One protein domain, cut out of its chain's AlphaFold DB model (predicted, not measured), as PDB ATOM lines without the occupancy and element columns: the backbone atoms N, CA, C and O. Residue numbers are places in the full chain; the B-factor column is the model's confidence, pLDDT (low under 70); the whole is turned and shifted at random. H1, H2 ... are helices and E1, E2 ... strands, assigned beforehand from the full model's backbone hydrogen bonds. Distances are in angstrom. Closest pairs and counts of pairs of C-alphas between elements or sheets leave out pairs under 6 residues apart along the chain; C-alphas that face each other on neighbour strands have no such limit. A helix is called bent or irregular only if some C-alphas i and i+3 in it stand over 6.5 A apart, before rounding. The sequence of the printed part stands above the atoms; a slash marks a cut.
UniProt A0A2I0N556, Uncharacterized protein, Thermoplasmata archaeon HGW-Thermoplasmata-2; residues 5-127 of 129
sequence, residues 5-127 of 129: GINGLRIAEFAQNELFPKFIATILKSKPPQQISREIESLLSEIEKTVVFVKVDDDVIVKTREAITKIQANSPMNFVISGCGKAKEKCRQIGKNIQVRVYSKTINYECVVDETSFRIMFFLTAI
ATOM      1  N   GLY A   5     176.570 382.794 301.138       65.94
ATOM      2  CA  GLY A   5     175.177 383.099 300.751       65.94
ATOM      3  C   GLY A   5     174.861 382.778 299.272       65.94
ATOM      4  O   GLY A   5     175.695 382.224 298.558       65.94
ATOM      5  N   ILE A   6     173.653 383.094 298.793       71.06
ATOM      6  CA  ILE A   6     173.268 382.837 297.386       71.06
ATOM      7  C   ILE A   6     173.988 383.819 296.442       71.06
ATOM      8  O   ILE A   6     174.573 383.390 295.446       71.06
ATOM      9  N   ASN A   7     174.090 385.097 296.828       72.69
ATOM     10  CA  ASN A   7     174.836 386.118 296.084       72.69
ATOM     11  C   ASN A   7     176.303 385.740 295.847       72.69
ATOM     12  O   ASN A   7     176.779 385.813 294.717       72.69
ATOM     13  N   GLY A   8     177.031 385.287 296.873       77.00
ATOM     14  CA  GLY A   8     178.436 384.920 296.704       77.00
ATOM     15  C   GLY A   8     178.626 383.692 295.810       77.00
ATOM     16  O   GLY A   8     179.595 383.640 295.055       77.00
ATOM     17  N   LEU A   9     177.674 382.748 295.806       79.81
ATOM     18  CA  LEU A   9     177.672 381.631 294.853       79.81
ATOM     19  C   LEU A   9     177.442 382.109 293.414       79.81
ATOM     20  O   LEU A   9     178.105 381.615 292.505       79.81
ATOM     21  N   ARG A  10     176.559 383.088 293.194       78.44
ATOM     22  CA  ARG A  10     176.326 383.671 291.862       78.44
ATOM     23  C   ARG A  10     177.501 384.497 291.368       78.44
ATOM     24  O   ARG A  10     177.836 384.402 290.194       78.44
ATOM     25  N   ILE A  11     178.158 385.251 292.247       80.50
ATOM     26  CA  ILE A  11     179.389 385.979 291.917       80.50
ATOM     27  C   ILE A  11     180.501 384.991 291.552       80.50
ATOM     28  O   ILE A  11     181.185 385.184 290.547       80.50
ATOM     29  N   ALA A  12     180.654 383.907 292.318       80.56
ATOM     30  CA  ALA A  12     181.608 382.851 291.998       80.56
ATOM     31  C   ALA A  12     181.278 382.180 290.658       80.56
ATOM     32  O   ALA A  12     182.174 382.002 289.839       80.56
ATOM     33  N   GLU A  13     180.004 381.876 290.396       78.12
ATOM     34  CA  GLU A  13     179.543 381.354 289.108       78.12
ATOM     35  C   GLU A  13     179.845 382.352 287.981       78.12
ATOM     36  O   GLU A  13     180.349 381.948 286.943       78.12
ATOM     37  N   PHE A  14     179.637 383.653 288.182       79.25
ATOM     38  CA  PHE A  14     179.940 384.703 287.204       79.25
ATOM     39  C   PHE A  14     181.444 384.821 286.908       79.25
ATOM     40  O   PHE A  14     181.843 384.936 285.747       79.25
ATOM     41  N   ALA A  15     182.284 384.724 287.943       79.25
ATOM     42  CA  ALA A  15     183.741 384.738 287.835       79.25
ATOM     43  C   ALA A  15     184.304 383.480 287.170       79.25
ATOM     44  O   ALA A  15     185.044 383.594 286.197       79.25
ATOM     45  N   GLN A  16     183.910 382.291 287.639       77.25
ATOM     46  CA  GLN A  16     184.294 381.005 287.042       77.25
ATOM     47  C   GLN A  16     183.876 380.913 285.578       77.25
ATOM     48  O   GLN A  16     184.493 380.213 284.781       77.25
ATOM     49  N   ASN A  17     182.815 381.634 285.224       71.38
ATOM     50  CA  ASN A  17     182.313 381.689 283.873       71.38
ATOM     51  C   ASN A  17     182.993 382.739 282.977       71.38
ATOM     52  O   ASN A  17     182.552 382.919 281.842       71.38
ATOM     53  N   GLU A  18     184.043 383.414 283.454       76.62
ATOM     54  CA  GLU A  18     184.774 384.461 282.721       76.62
ATOM     55  C   GLU A  18     183.853 385.586 282.209       76.62
ATOM     56  O   GLU A  18     184.108 386.213 281.178       76.62
ATOM     57  N   LEU A  19     182.752 385.849 282.924       75.25
ATOM     58  CA  LEU A  19     181.774 386.863 282.523       75.25
ATOM     59  C   LEU A  19     182.254 388.277 282.859       75.25
ATOM     60  O   LEU A  19     181.895 389.223 282.163       75.25
ATOM     61  N   PHE A  20     183.111 388.421 283.874       79.00
ATOM     62  CA  PHE A  20     183.650 389.712 284.311       79.00
ATOM     63  C   PHE A  20     184.409 390.469 283.216       79.00
ATOM     64  O   PHE A  20     184.006 391.591 282.918       79.00
ATOM     65  N   PRO A  21     185.459 389.909 282.576       75.69
ATOM     66  CA  PRO A  21     186.207 390.650 281.559       75.69
ATOM     67  C   PRO A  21     185.321 391.099 280.394       75.69
ATOM     68  O   PRO A  21     185.482 392.198 279.870       75.69
ATOM     69  N   LYS A  22     184.346 390.264 280.021       76.50
ATOM     70  CA  LYS A  22     183.424 390.517 278.908       76.50
ATOM     71  C   LYS A  22     182.410 391.598 279.249       76.50
ATOM     72  O   LYS A  22     182.205 392.514 278.461       76.50
ATOM     73  N   PHE A  23     181.841 391.536 280.447       74.88
ATOM     74  CA  PHE A  23     180.960 392.573 280.964       74.88
ATOM     75  C   PHE A  23     181.674 393.929 281.063       74.88
ATOM     76  O   PHE A  23     181.148 394.936 280.594       74.88
ATOM     77  N   ILE A  24     182.905 393.945 281.583       76.19
ATOM     78  CA  ILE A  24     183.734 395.156 281.667       76.19
ATOM     79  C   ILE A  24     184.021 395.714 280.270       76.19
ATOM     80  O   ILE A  24     183.877 396.915 280.063       76.19
ATOM     81  N   ALA A  25     184.370 394.863 279.300       76.12
ATOM     82  CA  ALA A  25     184.582 395.285 277.917       76.12
ATOM     83  C   ALA A  25     183.314 395.891 277.287       76.12
ATOM     84  O   ALA A  25     183.413 396.850 276.524       76.12
ATOM     85  N   THR A  26     182.129 395.369 277.612       73.50
ATOM     86  CA  THR A  26     180.845 395.927 277.159       73.50
ATOM     87  C   THR A  26     180.556 397.287 277.800       73.50
ATOM     88  O   THR A  26     180.192 398.227 277.093       73.50
ATOM     89  N   ILE A  27     180.785 397.444 279.107       71.44
ATOM     90  CA  ILE A  27     180.624 398.743 279.786       71.44
ATOM     91  C   ILE A  27     181.622 399.770 279.251       71.44
ATOM     92  O   ILE A  27     181.243 400.902 278.977       71.44
ATOM     93  N   LEU A  28     182.883 399.381 279.053       71.19
ATOM     94  CA  LEU A  28     183.939 400.252 278.525       71.19
ATOM     95  C   LEU A  28     183.589 400.879 277.173       71.19
ATOM     96  O   LEU A  28     184.057 401.969 276.863       71.19
ATOM     97  N   LYS A  29     182.778 400.194 276.361       70.00
ATOM     98  CA  LYS A  29     182.314 400.715 275.069       70.00
ATOM     99  C   LYS A  29     181.253 401.806 275.205       70.00
ATOM    100  O   LYS A  29     181.079 402.577 274.271       70.00
ATOM    101  N   SER A  30     180.539 401.855 276.330       67.12
ATOM    102  CA  SER A  30     179.383 402.736 276.542       67.12
ATOM    103  C   SER A  30     179.592 403.786 277.635       67.12
ATOM    104  O   SER A  30     178.839 404.757 277.688       67.12
ATOM    105  N   LYS A  31     180.598 403.629 278.507       69.62
ATOM    106  CA  LYS A  31     180.824 404.497 279.671       69.62
ATOM    107  C   LYS A  31     182.300 404.864 279.861       69.62
ATOM    108  O   LYS A  31     183.186 404.074 279.530       69.62
ATOM    109  N   PRO A  32     182.587 406.046 280.437       76.31
ATOM    110  CA  PRO A  32     183.950 406.474 280.715       76.31
ATOM    111  C   PRO A  32     184.604 405.623 281.824       76.31
ATOM    112  O   PRO A  32     183.909 405.152 282.732       76.31
ATOM    113  N   PRO A  33     185.943 405.460 281.813       75.00
ATOM    114  CA  PRO A  33     186.652 404.553 282.718       75.00
ATOM    115  C   PRO A  33     186.381 404.765 284.210       75.00
ATOM    116  O   PRO A  33     186.356 403.812 284.985       75.00
ATOM    117  N   GLN A  34     186.126 406.009 284.615       76.94
ATOM    118  CA  GLN A  34     185.882 406.380 286.009       76.94
ATOM    119  C   GLN A  34     184.546 405.846 286.554       76.94
ATOM    120  O   GLN A  34     184.350 405.825 287.767       76.94
ATOM    121  N   GLN A  35     183.625 405.416 285.684       74.56
ATOM    122  CA  GLN A  35     182.326 404.862 286.082       74.56
ATOM    123  C   GLN A  35     182.330 403.331 286.190       74.56
ATOM    124  O   GLN A  35     181.415 402.764 286.779       74.56
ATOM    125  N   ILE A  36     183.367 402.653 285.689       77.38
ATOM    126  CA  ILE A  36     183.408 401.186 285.606       77.38
ATOM    127  C   ILE A  36     183.310 400.529 286.980       77.38
ATOM    128  O   ILE A  36     182.572 399.563 287.137       77.38
ATOM    129  N   SER A  37     184.034 401.042 287.977       77.19
ATOM    130  CA  SER A  37     184.017 400.478 289.332       77.19
ATOM    131  C   SER A  37     182.610 400.481 289.928       77.19
ATOM    132  O   SER A  37     182.172 399.458 290.446       77.19
ATOM    133  N   ARG A  38     181.866 401.581 289.754       79.06
ATOM    134  CA  ARG A  38     180.472 401.699 290.212       79.06
ATOM    135  C   ARG A  38     179.542 400.731 289.487       79.06
ATOM    136  O   ARG A  38     178.681 400.130 290.113       79.06
ATOM    137  N   GLU A  39     179.727 400.545 288.182       75.19
ATOM    138  CA  GLU A  39     178.923 399.599 287.399       75.19
ATOM    139  C   GLU A  39     179.215 398.142 287.773       75.19
ATOM    140  O   GLU A  39     178.299 397.326 287.840       75.19
ATOM    141  N   ILE A  40     180.479 397.810 288.055       77.56
ATOM    142  CA  ILE A  40     180.859 396.486 288.556       77.56
ATOM    143  C   ILE A  40     180.242 396.254 289.938       77.56
ATOM    144  O   ILE A  40     179.634 395.212 290.161       77.56
ATOM    145  N   GLU A  41     180.360 397.211 290.859       79.38
ATOM    146  CA  GLU A  41     179.755 397.113 292.194       79.38
ATOM    147  C   GLU A  41     178.229 396.975 292.116       79.38
ATOM    148  O   GLU A  41     177.642 396.138 292.810       79.38
ATOM    149  N   SER A  42     177.584 397.729 291.221       76.88
ATOM    150  CA  SER A  42     176.149 397.613 290.954       76.88
ATOM    151  C   SER A  42     175.792 396.232 290.406       76.88
ATOM    152  O   SER A  42     174.859 395.606 290.898       76.88
ATOM    153  N   LEU A  43     176.553 395.701 289.444       76.50
ATOM    154  CA  LEU A  43     176.317 394.353 288.925       76.50
ATOM    155  C   LEU A  43     176.445 393.308 290.038       76.50
ATOM    156  O   LEU A  43     175.613 392.413 290.135       76.50
ATOM    157  N   LEU A  44     177.480 393.398 290.875       78.88
ATOM    158  CA  LEU A  44     177.737 392.390 291.903       78.88
ATOM    159  C   LEU A  44     176.735 392.428 293.044       78.88
ATOM    160  O   LEU A  44     176.337 391.373 293.538       78.88
ATOM    161  N   SER A  45     176.299 393.622 293.437       80.31
ATOM    162  CA  SER A  45     175.237 393.781 294.431       80.31
ATOM    163  C   SER A  45     173.869 393.333 293.906       80.31
ATOM    164  O   SER A  45     173.022 392.925 294.700       80.31
ATOM    165  N   GLU A  46     173.667 393.323 292.582       81.38
ATOM    166  CA  GLU A  46     172.387 393.004 291.940       81.38
ATOM    167  C   GLU A  46     172.438 391.791 291.003       81.38
ATOM    168  O   GLU A  46     171.583 391.623 290.128       81.38
ATOM    169  N   ILE A  47     173.422 390.911 291.180       81.94
ATOM    170  CA  ILE A  47     173.717 389.849 290.210       81.94
ATOM    171  C   ILE A  47     172.544 388.882 290.014       81.94
ATOM    172  O   ILE A  47     172.294 388.396 288.915       81.94
ATOM    173  N   GLU A  48     171.758 388.641 291.062       80.88
ATOM    174  CA  GLU A  48     170.564 387.791 290.998       80.88
ATOM    175  C   GLU A  48     169.428 388.404 290.171       80.88
ATOM    176  O   GLU A  48     168.612 387.673 289.596       80.88
ATOM    177  N   LYS A  49     169.383 389.738 290.104       84.94
ATOM    178  CA  LYS A  49     168.379 390.510 289.365       84.94
ATOM    179  C   LYS A  49     168.784 390.716 287.909       84.94
ATOM    180  O   LYS A  49     167.918 390.818 287.047       84.94
ATOM    181  N   THR A  50     170.088 390.768 287.647       85.44
ATOM    182  CA  THR A  50     170.673 391.172 286.360       85.44
ATOM    183  C   THR A  50     171.241 390.006 285.555       85.44
ATOM    184  O   THR A  50     171.515 390.166 284.369       85.44
ATOM    185  N   VAL A  51     171.398 388.820 286.156       88.50
ATOM    186  CA  VAL A  51     171.985 387.650 285.490       88.50
ATOM    187  C   VAL A  51     171.078 386.423 285.574       88.50
ATOM    188  O   VAL A  51     170.508 386.082 286.615       88.50
ATOM    189  N   VAL A  52     170.985 385.707 284.455       92.12
ATOM    190  CA  VAL A  52     170.341 384.397 284.350       92.12
ATOM    191  C   VAL A  52     171.336 383.378 283.809       92.12
ATOM    192  O   VAL A  52     171.772 383.438 282.661       92.12
ATOM    193  N   PHE A  53     171.654 382.395 284.647       92.12
ATOM    194  CA  PHE A  53     172.423 381.222 284.250       92.12
ATOM    195  C   PHE A  53     171.476 380.115 283.789       92.12
ATOM    196  O   PHE A  53     170.547 379.752 284.519       92.12
ATOM    197  N   VAL A  54     171.720 379.601 282.586       94.75
ATOM    198  CA  VAL A  54     170.969 378.516 281.954       94.75
ATOM    199  C   VAL A  54     171.718 377.203 282.148       94.75
ATOM    200  O   VAL A  54     172.881 377.067 281.758       94.75
ATOM    201  N   LYS A  55     171.024 376.228 282.719       94.75
ATOM    202  CA  LYS A  55     171.501 374.879 283.007       94.75
ATOM    203  C   LYS A  55     170.896 373.855 282.050       94.75
ATOM    204  O   LYS A  55     169.978 374.129 281.280       94.75
ATOM    205  N   VAL A  56     171.458 372.648 282.072       93.81
ATOM    206  CA  VAL A  56     171.069 371.554 281.166       93.81
ATOM    207  C   VAL A  56     169.661 371.044 281.473       93.81
ATOM    208  O   VAL A  56     168.950 370.630 280.563       93.81
ATOM    209  N   ASP A  57     169.252 371.098 282.731       95.81
ATOM    210  CA  ASP A  57     167.961 370.665 283.268       95.81
ATOM    211  C   ASP A  57     166.882 371.758 283.237       95.81
ATOM    212  O   ASP A  57     165.708 371.444 283.405       95.81
ATOM    213  N   ASP A  58     167.238 373.012 282.939       96.00
ATOM    214  CA  ASP A  58     166.266 374.106 282.857       96.00
ATOM    215  C   ASP A  58     165.242 373.878 281.733       96.00
ATOM    216  O   ASP A  58     165.589 373.499 280.607       96.00
ATOM    217  N   ASP A  59     163.974 374.176 282.008       97.06
ATOM    218  CA  ASP A  59     162.946 374.287 280.976       97.06
ATOM    219  C   ASP A  59     163.038 375.647 280.267       97.06
ATOM    220  O   ASP A  59     163.084 376.704 280.900       97.06
ATOM    221  N   VAL A  60     163.043 375.630 278.931       95.81
ATOM    222  CA  VAL A  60     163.229 376.837 278.109       95.81
ATOM    223  C   VAL A  60     162.113 377.854 278.342       95.81
ATOM    224  O   VAL A  60     162.388 379.054 278.411       95.81
ATOM    225  N   ILE A  61     160.862 377.412 278.482       95.06
ATOM    226  CA  ILE A  61     159.703 378.301 278.620       95.06
ATOM    227  C   ILE A  61     159.712 378.951 280.002       95.06
ATOM    228  O   ILE A  61     159.594 380.177 280.105       95.06
ATOM    229  N   VAL A  62     159.899 378.149 281.052       95.94
ATOM    230  CA  VAL A  62     159.972 378.624 282.440       95.94
ATOM    231  C   VAL A  62     161.128 379.606 282.599       95.94
ATOM    232  O   VAL A  62     160.931 380.707 283.117       95.94
ATOM    233  N   LYS A  63     162.313 379.268 282.079       95.50
ATOM    234  CA  LYS A  63     163.507 380.111 282.198       95.50
ATOM    235  C   LYS A  63     163.395 381.412 281.408       95.50
ATOM    236  O   LYS A  63     163.800 382.467 281.892       95.50
ATOM    237  N   THR A  64     162.777 381.360 280.228       94.56
ATOM    238  CA  THR A  64     162.431 382.560 279.449       94.56
ATOM    239  C   THR A  64     161.514 383.480 280.254       94.56
ATOM    240  O   THR A  64     161.731 384.689 280.290       94.56
ATOM    241  N   ARG A  65     160.488 382.927 280.914       92.44
ATOM    242  CA  ARG A  65     159.556 383.715 281.731       92.44
ATOM    243  C   ARG A  65     160.255 384.332 282.940       92.44
ATOM    244  O   ARG A  65     160.057 385.516 283.176       92.44
ATOM    245  N   GLU A  66     161.099 383.571 283.641       92.44
ATOM    246  CA  GLU A  66     161.926 384.074 284.750       92.44
ATOM    247  C   GLU A  66     162.748 385.294 284.312       92.44
ATOM    248  O   GLU A  66     162.705 386.340 284.959       92.44
ATOM    249  N   ALA A  67     163.460 385.180 283.189       92.00
ATOM    250  CA  ALA A  67     164.299 386.253 282.673       92.00
ATOM    251  C   ALA A  67     163.489 387.503 282.297       92.00
ATOM    252  O   ALA A  67     163.857 388.605 282.691       92.00
ATOM    253  N   ILE A  68     162.357 387.342 281.602       90.25
ATOM    254  CA  ILE A  68     161.474 388.468 281.253       90.25
ATOM    255  C   ILE A  68     160.939 389.147 282.514       90.25
ATOM    256  O   ILE A  68     160.965 390.371 282.598       90.25
ATOM    257  N   THR A  69     160.495 388.376 283.510       89.50
ATOM    258  CA  THR A  69     160.020 388.931 284.781       89.50
ATOM    259  C   THR A  69     161.122 389.714 285.490       89.50
ATOM    260  O   THR A  69     160.852 390.806 285.977       89.50
ATOM    261  N   LYS A  70     162.366 389.220 285.505       89.81
ATOM    262  CA  LYS A  70     163.504 389.956 286.078       89.81
ATOM    263  C   LYS A  70     163.779 391.269 285.348       89.81
ATOM    264  O   LYS A  70     163.964 392.284 286.016       89.81
ATOM    265  N   ILE A  71     163.764 391.252 284.015       88.44
ATOM    266  CA  ILE A  71     163.948 392.453 283.189       88.44
ATOM    267  C   ILE A  71     162.843 393.473 283.489       88.44
ATOM    268  O   ILE A  71     163.139 394.625 283.763       88.44
ATOM    269  N   GLN A  72     161.578 393.049 283.503       86.56
ATOM    270  CA  GLN A  72     160.439 393.946 283.724       86.56
ATOM    271  C   GLN A  72     160.355 394.485 285.156       86.56
ATOM    272  O   GLN A  72     159.957 395.625 285.354       86.56
ATOM    273  N   ALA A  73     160.696 393.667 286.155       86.69
ATOM    274  CA  ALA A  73     160.585 394.056 287.557       86.69
ATOM    275  C   ALA A  73     161.707 395.001 288.005       86.69
ATOM    276  O   ALA A  73     161.495 395.795 288.916       86.69
ATOM    277  N   ASN A  74     162.894 394.898 287.398       85.88
ATOM    278  CA  ASN A  74     164.073 395.648 287.835       85.88
ATOM    279  C   ASN A  74     164.559 396.679 286.808       85.88
ATOM    280  O   ASN A  74     165.419 397.481 287.151       85.88
ATOM    281  N   SER A  75     164.056 396.638 285.568       85.12
ATOM    282  CA  SER A  75     164.490 397.480 284.440       85.12
ATOM    283  C   SER A  75     166.012 397.681 284.387       85.12
ATOM    284  O   SER A  75     166.491 398.816 284.386       85.12
ATOM    285  N   PRO A  76     166.803 396.593 284.411       84.81
ATOM    286  CA  PRO A  76     168.236 396.705 284.607       84.81
ATOM    287  C   PRO A  76     168.905 397.340 283.388       84.81
ATOM    288  O   PRO A  76     168.616 396.958 282.254       84.81
ATOM    289  N   MET A  77     169.856 398.248 283.615       82.56
ATOM    290  CA  MET A  77     170.639 398.854 282.528       82.56
ATOM    291  C   MET A  77     171.374 397.791 281.703       82.56
ATOM    292  O   MET A  77     171.451 397.885 280.483       82.56
ATOM    293  N   ASN A  78     171.890 396.759 282.374       83.69
ATOM    294  CA  ASN A  78     172.536 395.622 281.737       83.69
ATOM    295  C   ASN A  78     171.947 394.321 282.281       83.69
ATOM    296  O   ASN A  78     171.832 394.142 283.494       83.69
ATOM    297  N   PHE A  79     171.629 393.396 281.384       87.69
ATOM    298  CA  PHE A  79     171.136 392.070 281.715       87.69
ATOM    299  C   PHE A  79     171.919 391.006 280.954       87.69
ATOM    300  O   PHE A  79     172.180 391.143 279.760       87.69
ATOM    301  N   VAL A  80     172.299 389.932 281.639       89.44
ATOM    302  CA  VAL A  80     173.136 388.874 281.071       89.44
ATOM    303  C   VAL A  80     172.418 387.541 281.147       89.44
ATOM    304  O   VAL A  80     171.954 387.122 282.204       89.44
ATOM    305  N   ILE A  81     172.390 386.825 280.029       93.00
ATOM    306  CA  ILE A  81     171.964 385.427 279.983       93.00
ATOM    307  C   ILE A  81     173.168 384.608 279.548       93.00
ATOM    308  O   ILE A  81     173.760 384.900 278.511       93.00
ATOM    309  N   SER A  82     173.544 383.590 280.318       92.44
ATOM    310  CA  SER A  82     174.693 382.742 279.995       92.44
ATOM    311  C   SER A  82     174.348 381.266 280.096       92.44
ATOM    312  O   SER A  82     173.716 380.832 281.056       92.44
ATOM    313  N   GLY A  83     174.814 380.486 279.123       92.81
ATOM    314  CA  GLY A  83     174.770 379.029 279.149       92.81
ATOM    315  C   GLY A  83     176.098 378.440 278.691       92.81
ATOM    316  O   GLY A  83     176.776 378.996 277.823       92.81
ATOM    317  N   CYS A  84     176.472 377.299 279.263       90.69
ATOM    318  CA  CYS A  84     177.716 376.603 278.947       90.69
ATOM    319  C   CYS A  84     177.489 375.125 278.593       90.69
ATOM    320  O   CYS A  84     176.476 374.517 278.946       90.69
ATOM    321  N   GLY A  85     178.438 374.548 277.852       91.56
ATOM    322  CA  GLY A  85     178.442 373.145 277.443       91.56
ATOM    323  C   GLY A  85     177.121 372.709 276.807       91.56
ATOM    324  O   GLY A  85     176.654 373.293 275.829       91.56
ATOM    325  N   LYS A  86     176.486 371.690 277.394       93.00
ATOM    326  CA  LYS A  86     175.217 371.124 276.902       93.00
ATOM    327  C   LYS A  86     174.021 372.081 277.026       93.00
ATOM    328  O   LYS A  86     173.009 371.859 276.373       93.00
ATOM    329  N   ALA A  87     174.123 373.148 277.822       94.75
ATOM    330  CA  ALA A  87     173.055 374.136 277.987       94.75
ATOM    331  C   ALA A  87     173.059 375.228 276.900       94.75
ATOM    332  O   ALA A  87     172.133 376.037 276.852       94.75
ATOM    333  N   LYS A  88     174.070 375.264 276.014       94.94
ATOM    334  CA  LYS A  88     174.204 376.303 274.978       94.94
ATOM    335  C   LYS A  88     172.961 376.438 274.103       94.94
ATOM    336  O   LYS A  88     172.484 377.548 273.892       94.94
ATOM    337  N   GLU A  89     172.422 375.322 273.620       94.69
ATOM    338  CA  GLU A  89     171.280 375.366 272.704       94.69
ATOM    339  C   GLU A  89     170.012 375.872 273.403       94.69
ATOM    340  O   GLU A  89     169.323 376.749 272.884       94.69
ATOM    341  N   LYS A  90     169.770 375.443 274.649       96.31
ATOM    342  CA  LYS A  90     168.694 376.000 275.483       96.31
ATOM    343  C   LYS A  90     168.878 377.499 275.709       96.31
ATOM    344  O   LYS A  90     167.933 378.267 275.549       96.31
ATOM    345  N   CYS A  91     170.098 377.933 276.019       96.00
ATOM    346  CA  CYS A  91     170.409 379.347 276.202       96.00
ATOM    347  C   CYS A  91     170.162 380.159 274.925       96.00
ATOM    348  O   CYS A  91     169.649 381.274 275.009       96.00
ATOM    349  N   ARG A  92     170.459 379.602 273.744       95.00
ATOM    350  CA  ARG A  92     170.165 380.244 272.457       95.00
ATOM    351  C   ARG A  92     168.666 380.431 272.250       95.00
ATOM    352  O   ARG A  92     168.240 381.513 271.847       95.00
ATOM    353  N   GLN A  93     167.872 379.403 272.539       95.56
ATOM    354  CA  GLN A  93     166.413 379.468 272.426       95.56
ATOM    355  C   GLN A  93     165.826 380.504 273.387       95.56
ATOM    356  O   GLN A  93     165.015 381.332 272.975       95.56
ATOM    357  N   ILE A  94     166.292 380.520 274.639       94.94
ATOM    358  CA  ILE A  94     165.890 381.513 275.644       94.94
ATOM    359  C   ILE A  94     166.243 382.930 275.176       94.94
ATOM    360  O   ILE A  94     165.370 383.796 275.157       94.94
ATOM    361  N   GLY A  95     167.485 383.163 274.738       92.00
ATOM    362  CA  GLY A  95     167.937 384.467 274.246       92.00
ATOM    363  C   GLY A  95     167.092 384.978 273.078       92.00
ATOM    364  O   GLY A  95     166.603 386.106 273.123       92.00
ATOM    365  N   LYS A  96     166.815 384.126 272.080       90.50
ATOM    366  CA  LYS A  96     165.930 384.467 270.951       90.50
ATOM    367  C   LYS A  96     164.503 384.790 271.400       90.50
ATOM    368  O   LYS A  96     163.930 385.780 270.950       90.50
ATOM    369  N   ASN A  97     163.931 383.991 272.302       91.25
ATOM    370  CA  ASN A  97     162.577 384.224 272.812       91.25
ATOM    371  C   ASN A  97     162.466 385.555 273.563       91.25
ATOM    372  O   ASN A  97     161.447 386.241 273.466       91.25
ATOM    373  N   ILE A  98     163.506 385.911 274.320       88.19
ATOM    374  CA  ILE A  98     163.574 387.174 275.057       88.19
ATOM    375  C   ILE A  98     163.704 388.335 274.088       88.19
ATOM    376  O   ILE A  98     162.924 389.269 274.214       88.19
ATOM    377  N   GLN A  99     164.591 388.254 273.091       82.19
ATOM    378  CA  GLN A  99     164.698 389.278 272.051       82.19
ATOM    379  C   GLN A  99     163.323 389.554 271.427       82.19
ATOM    380  O   GLN A  99     162.820 390.668 271.537       82.19
ATOM    381  N   VAL A 100     162.651 388.536 270.879       81.44
ATOM    382  CA  VAL A 100     161.331 388.707 270.242       81.44
ATOM    383  C   VAL A 100     160.330 389.402 271.172       81.44
ATOM    384  O   VAL A 100     159.604 390.295 270.745       81.44
ATOM    385  N   ARG A 101     160.290 389.028 272.455       74.62
ATOM    386  CA  ARG A 101     159.296 389.544 273.408       74.62
ATOM    387  C   ARG A 101     159.642 390.919 273.976       74.62
ATOM    388  O   ARG A 101     158.730 391.725 274.144       74.62
ATOM    389  N   VAL A 102     160.914 391.191 274.258       69.69
ATOM    390  CA  VAL A 102     161.384 392.460 274.836       69.69
ATOM    391  C   VAL A 102     161.391 393.562 273.775       69.69
ATOM    392  O   VAL A 102     160.829 394.625 274.034       69.69
ATOM    393  N   TYR A 103     161.869 393.277 272.555       65.19
ATOM    394  CA  TYR A 103     161.814 394.230 271.436       65.19
ATOM    395  C   TYR A 103     160.384 394.596 271.038       65.19
ATOM    396  O   TYR A 103     160.124 395.719 270.627       65.19
ATOM    397  N   SER A 104     159.438 393.661 271.171       59.97
ATOM    398  CA  SER A 104     158.056 393.898 270.742       59.97
ATOM    399  C   SER A 104     157.239 394.801 271.665       59.97
ATOM    400  O   SER A 104     156.150 395.204 271.261       59.97
ATOM    401  N   LYS A 105     157.682 395.059 272.911       55.94
ATOM    402  CA  LYS A 105     156.759 395.579 273.932       55.94
ATOM    403  C   LYS A 105     157.010 396.967 274.487       55.94
ATOM    404  O   LYS A 105     156.002 397.648 274.626       55.94
ATOM    405  N   THR A 106     158.214 397.408 274.856       51.84
ATOM    406  CA  THR A 106     158.392 398.794 275.386       51.84
ATOM    407  C   THR A 106     159.819 399.170 275.789       51.84
ATOM    408  O   THR A 106     160.017 400.285 276.255       51.84
ATOM    409  N   ILE A 107     160.810 398.278 275.672       58.53
ATOM    410  CA  ILE A 107     162.163 398.565 276.162       58.53
ATOM    411  C   ILE A 107     163.165 398.283 275.051       58.53
ATOM    412  O   ILE A 107     163.330 397.137 274.628       58.53
ATOM    413  N   ASN A 108     163.822 399.340 274.578       74.50
ATOM    414  CA  ASN A 108     164.896 399.240 273.603       74.50
ATOM    415  C   ASN A 108     166.114 398.649 274.312       74.50
ATOM    416  O   ASN A 108     166.833 399.360 274.995       74.50
ATOM    417  N   TYR A 109     166.330 397.342 274.206       82.31
ATOM    418  CA  TYR A 109     167.586 396.724 274.623       82.31
ATOM    419  C   TYR A 109     168.420 396.424 273.391       82.31
ATOM    420  O   TYR A 109     167.970 395.705 272.517       82.31
ATOM    421  N   GLU A 110     169.659 396.870 273.312       83.62
ATOM    422  CA  GLU A 110     170.612 396.324 272.355       83.62
ATOM    423  C   GLU A 110     171.073 394.951 272.841       83.62
ATOM    424  O   GLU A 110     171.344 394.772 274.026       83.62
ATOM    425  N   CYS A 111     171.143 393.964 271.945       86.31
ATOM    426  CA  CYS A 111     171.602 392.630 272.304       86.31
ATOM    427  C   CYS A 111     172.898 392.287 271.577       86.31
ATOM    428  O   CYS A 111     172.914 392.101 270.361       86.31
ATOM    429  N   VAL A 112     173.961 392.090 272.349       87.38
ATOM    430  CA  VAL A 112     175.234 391.560 271.866       87.38
ATOM    431  C   VAL A 112     175.322 390.090 272.245       87.38
ATOM    432  O   VAL A 112     175.177 389.722 273.413       87.38
ATOM    433  N   VAL A 113     175.550 389.236 271.251       89.00
ATOM    434  CA  VAL A 113     175.767 387.804 271.467       89.00
ATOM    435  C   VAL A 113     177.259 387.528 271.406       89.00
ATOM    436  O   VAL A 113     177.915 387.899 270.437       89.00
ATOM    437  N   ASP A 114     177.776 386.852 272.424       87.12
ATOM    438  CA  ASP A 114     179.137 386.327 272.418       87.12
ATOM    439  C   ASP A 114     179.103 384.809 272.590       87.12
ATOM    440  O   ASP A 114     178.562 384.279 273.566       87.12
ATOM    441  N   GLU A 115     179.666 384.100 271.618       89.06
ATOM    442  CA  GLU A 115     179.648 382.647 271.560       89.06
ATOM    443  C   GLU A 115     181.056 382.090 271.355       89.06
ATOM    444  O   GLU A 115     181.774 382.454 270.430       89.06
ATOM    445  N   THR A 116     181.422 381.136 272.207       88.06
ATOM    446  CA  THR A 116     182.637 380.328 272.084       88.06
ATOM    447  C   THR A 116     182.265 378.857 271.906       88.06
ATOM    448  O   THR A 116     181.094 378.479 271.996       88.06
ATOM    449  N   SER A 117     183.244 377.975 271.702       84.88
ATOM    450  CA  SER A 117     183.003 376.523 271.638       84.88
ATOM    451  C   SER A 117     182.256 375.990 272.871       84.88
ATOM    452  O   SER A 117     181.359 375.159 272.733       84.88
ATOM    453  N   PHE A 118     182.538 376.534 274.058       86.00
ATOM    454  CA  PHE A 118     181.996 376.049 275.330       86.00
ATOM    455  C   PHE A 118     180.879 376.907 275.928       86.00
ATOM    456  O   PHE A 118     180.233 376.465 276.878       86.00
ATOM    457  N   ARG A 119     180.621 378.111 275.408       86.75
ATOM    458  CA  ARG A 119     179.707 379.074 276.040       86.75
ATOM    459  C   ARG A 119     178.917 379.871 275.016       86.75
ATOM    460  O   ARG A 119     179.396 380.119 273.919       86.75
ATOM    461  N   ILE A 120     177.727 380.303 275.405       92.06
ATOM    462  CA  ILE A 120     176.989 381.374 274.739       92.06
ATOM    463  C   ILE A 120     176.516 382.379 275.788       92.06
ATOM    464  O   ILE A 120     176.145 382.003 276.907       92.06
ATOM    465  N   MET A 121     176.566 383.657 275.438       90.25
ATOM    466  CA  MET A 121     176.083 384.757 276.257       90.25
ATOM    467  C   MET A 121     175.270 385.726 275.424       90.25
ATOM    468  O   MET A 121     175.626 386.030 274.288       90.25
ATOM    469  N   PHE A 122     174.217 386.241 276.037       90.69
ATOM    470  CA  PHE A 122     173.439 387.361 275.540       90.69
ATOM    471  C   PHE A 122     173.611 388.500 276.537       90.69
ATOM    472  O   PHE A 122     173.211 388.371 277.695       90.69
ATOM    473  N   PHE A 123     174.227 389.585 276.086       87.81
ATOM    474  CA  PHE A 123     174.317 390.842 276.813       87.81
ATOM    475  C   PHE A 123     173.234 391.763 276.274       87.81
ATOM    476  O   PHE A 123     173.300 392.171 275.118       87.81
ATOM    477  N   LEU A 124     172.231 392.042 277.097       87.56
ATOM    478  CA  LEU A 124     171.184 393.001 276.799       87.56
ATOM    479  C   LEU A 124     171.518 394.304 277.523       87.56
ATOM    480  O   LEU A 124     171.583 394.323 278.750       87.56
ATOM    481  N   THR A 125     171.702 395.385 276.777       84.44
ATOM    482  CA  THR A 125     171.960 396.721 277.321       84.44
ATOM    483  C   THR A 125     170.804 397.636 276.967       84.44
ATOM    484  O   THR A 125     170.446 397.741 275.798       84.44
ATOM    485  N   ALA A 126     170.187 398.265 277.963       83.06
ATOM    486  CA  ALA A 126     169.115 399.219 277.729       83.06
ATOM    487  C   ALA A 126     169.677 400.417 276.950       83.06
ATOM    488  O   ALA A 126     170.664 401.033 277.352       83.06
ATOM    489  N   ILE A 127     169.047 400.727 275.827       78.25
ATOM    490  CA  ILE A 127     169.257 401.932 275.042       78.25
ATOM    491  C   ILE A 127     168.304 402.958 275.653       78.25
ATOM    492  O   ILE A 127     167.086 402.841 275.509       78.25
TER     493      ILE A 127
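Overview. This is residues 5 to 127 of the 129 residues of an uncharacterized protein of Thermoplasmata archaeon HGW-Thermoplasmata-2 (UniProt A0A2I0N556). A mixed sheet of four strands has two long helices, H5 and H6, packed on one face, touching each other at a steep tilt of 51 degrees, while the opposite face is covered more loosely by H2, with H1 near the edge strand E1. H2 and H3 make a helical hairpin whose H3 reaches away from the sheet, and short H4 leads into E1. The printed part has 123 residues, with six named helices and four named strands in the order H1 H2 H3 H4 E1 H5 E2 H6 E3 E4; the sheet's order is E1 E2 E4 E3, and the class is mixed, helices and strands. The whole is compact, with a radius of gyration of the C-alphas of 13.6 A and spans of 39 by 33 by 29 A.

Along the chain. H1, residues 5 to 16, begins at C-alpha 5 (175.177, 383.099, 300.751) and is 16.6 A long. H2 is residues 19 to 30, 17.1 A, and H3 residues 33 to 45, 19.6 A. H4 is residues 47 to 50 and E1 residues 51 to 54. H5, residues 60 to 74, is 21.2 A long; E2, residues 78 to 84, 19.9 A. H6, residues 85 to 103, is the longest helix, 27.5 A. E3 is residues 109 to 115, 18.8 A; E4, residues 119 to 126, 22.8 A, ends at C-alpha 126 (169.115, 399.219, 277.729). H3 and H6 are irregular: C-alphas 34 and 37 are 7.0 A apart, C-alphas 86 and 89 7.1 A.

Arrangement. E1 and E2 are parallel, with N 52 and O 80 at 2.8 A. E2 and E4 are antiparallel, with N 81 and O 122 at 2.9 A. E3 and E4 form an antiparallel hairpin, with N 112 and O 123 at 2.8 A. E1, H5, E2 is a strand-helix-strand unit, two parallel neighbour strands with a helix between, and its crossover is right-handed; E2, H6, E3 is a split one, with E4 between its strands, also right-handed. H6 runs along the strands over E2 and E4, at a height over the sheet of 7.9 A. H5, on the same face, touches H6 at Thr 64 and Ile 94, C-alphas 5.2 A apart. H2 is on the opposite face, 9.4 A in height. H2 touches H3 with residues 24 to 28 alone, closest at the C-alphas of Ile 27 and Ile 36, 6.9 A. H3 and H4 only graze the sheet. H1 and E1 are near each other. Every O i to N i+4 pair is within hydrogen-bond range in H1 and H5; H2 has 7 of 8, H3 7 of 9, H6 13 of 15, and H4 is too short for such a pair.

Size, cuts and confidence. The two C-alphas farthest apart, those of Gln 34 and Asp 57, are 40.1 A apart. The printed part has no cut, and its links are tight. Mean pLDDT of the printed part is 83.3; residue 5, residues 30 to 31 and residues 102 to 107 are under 70.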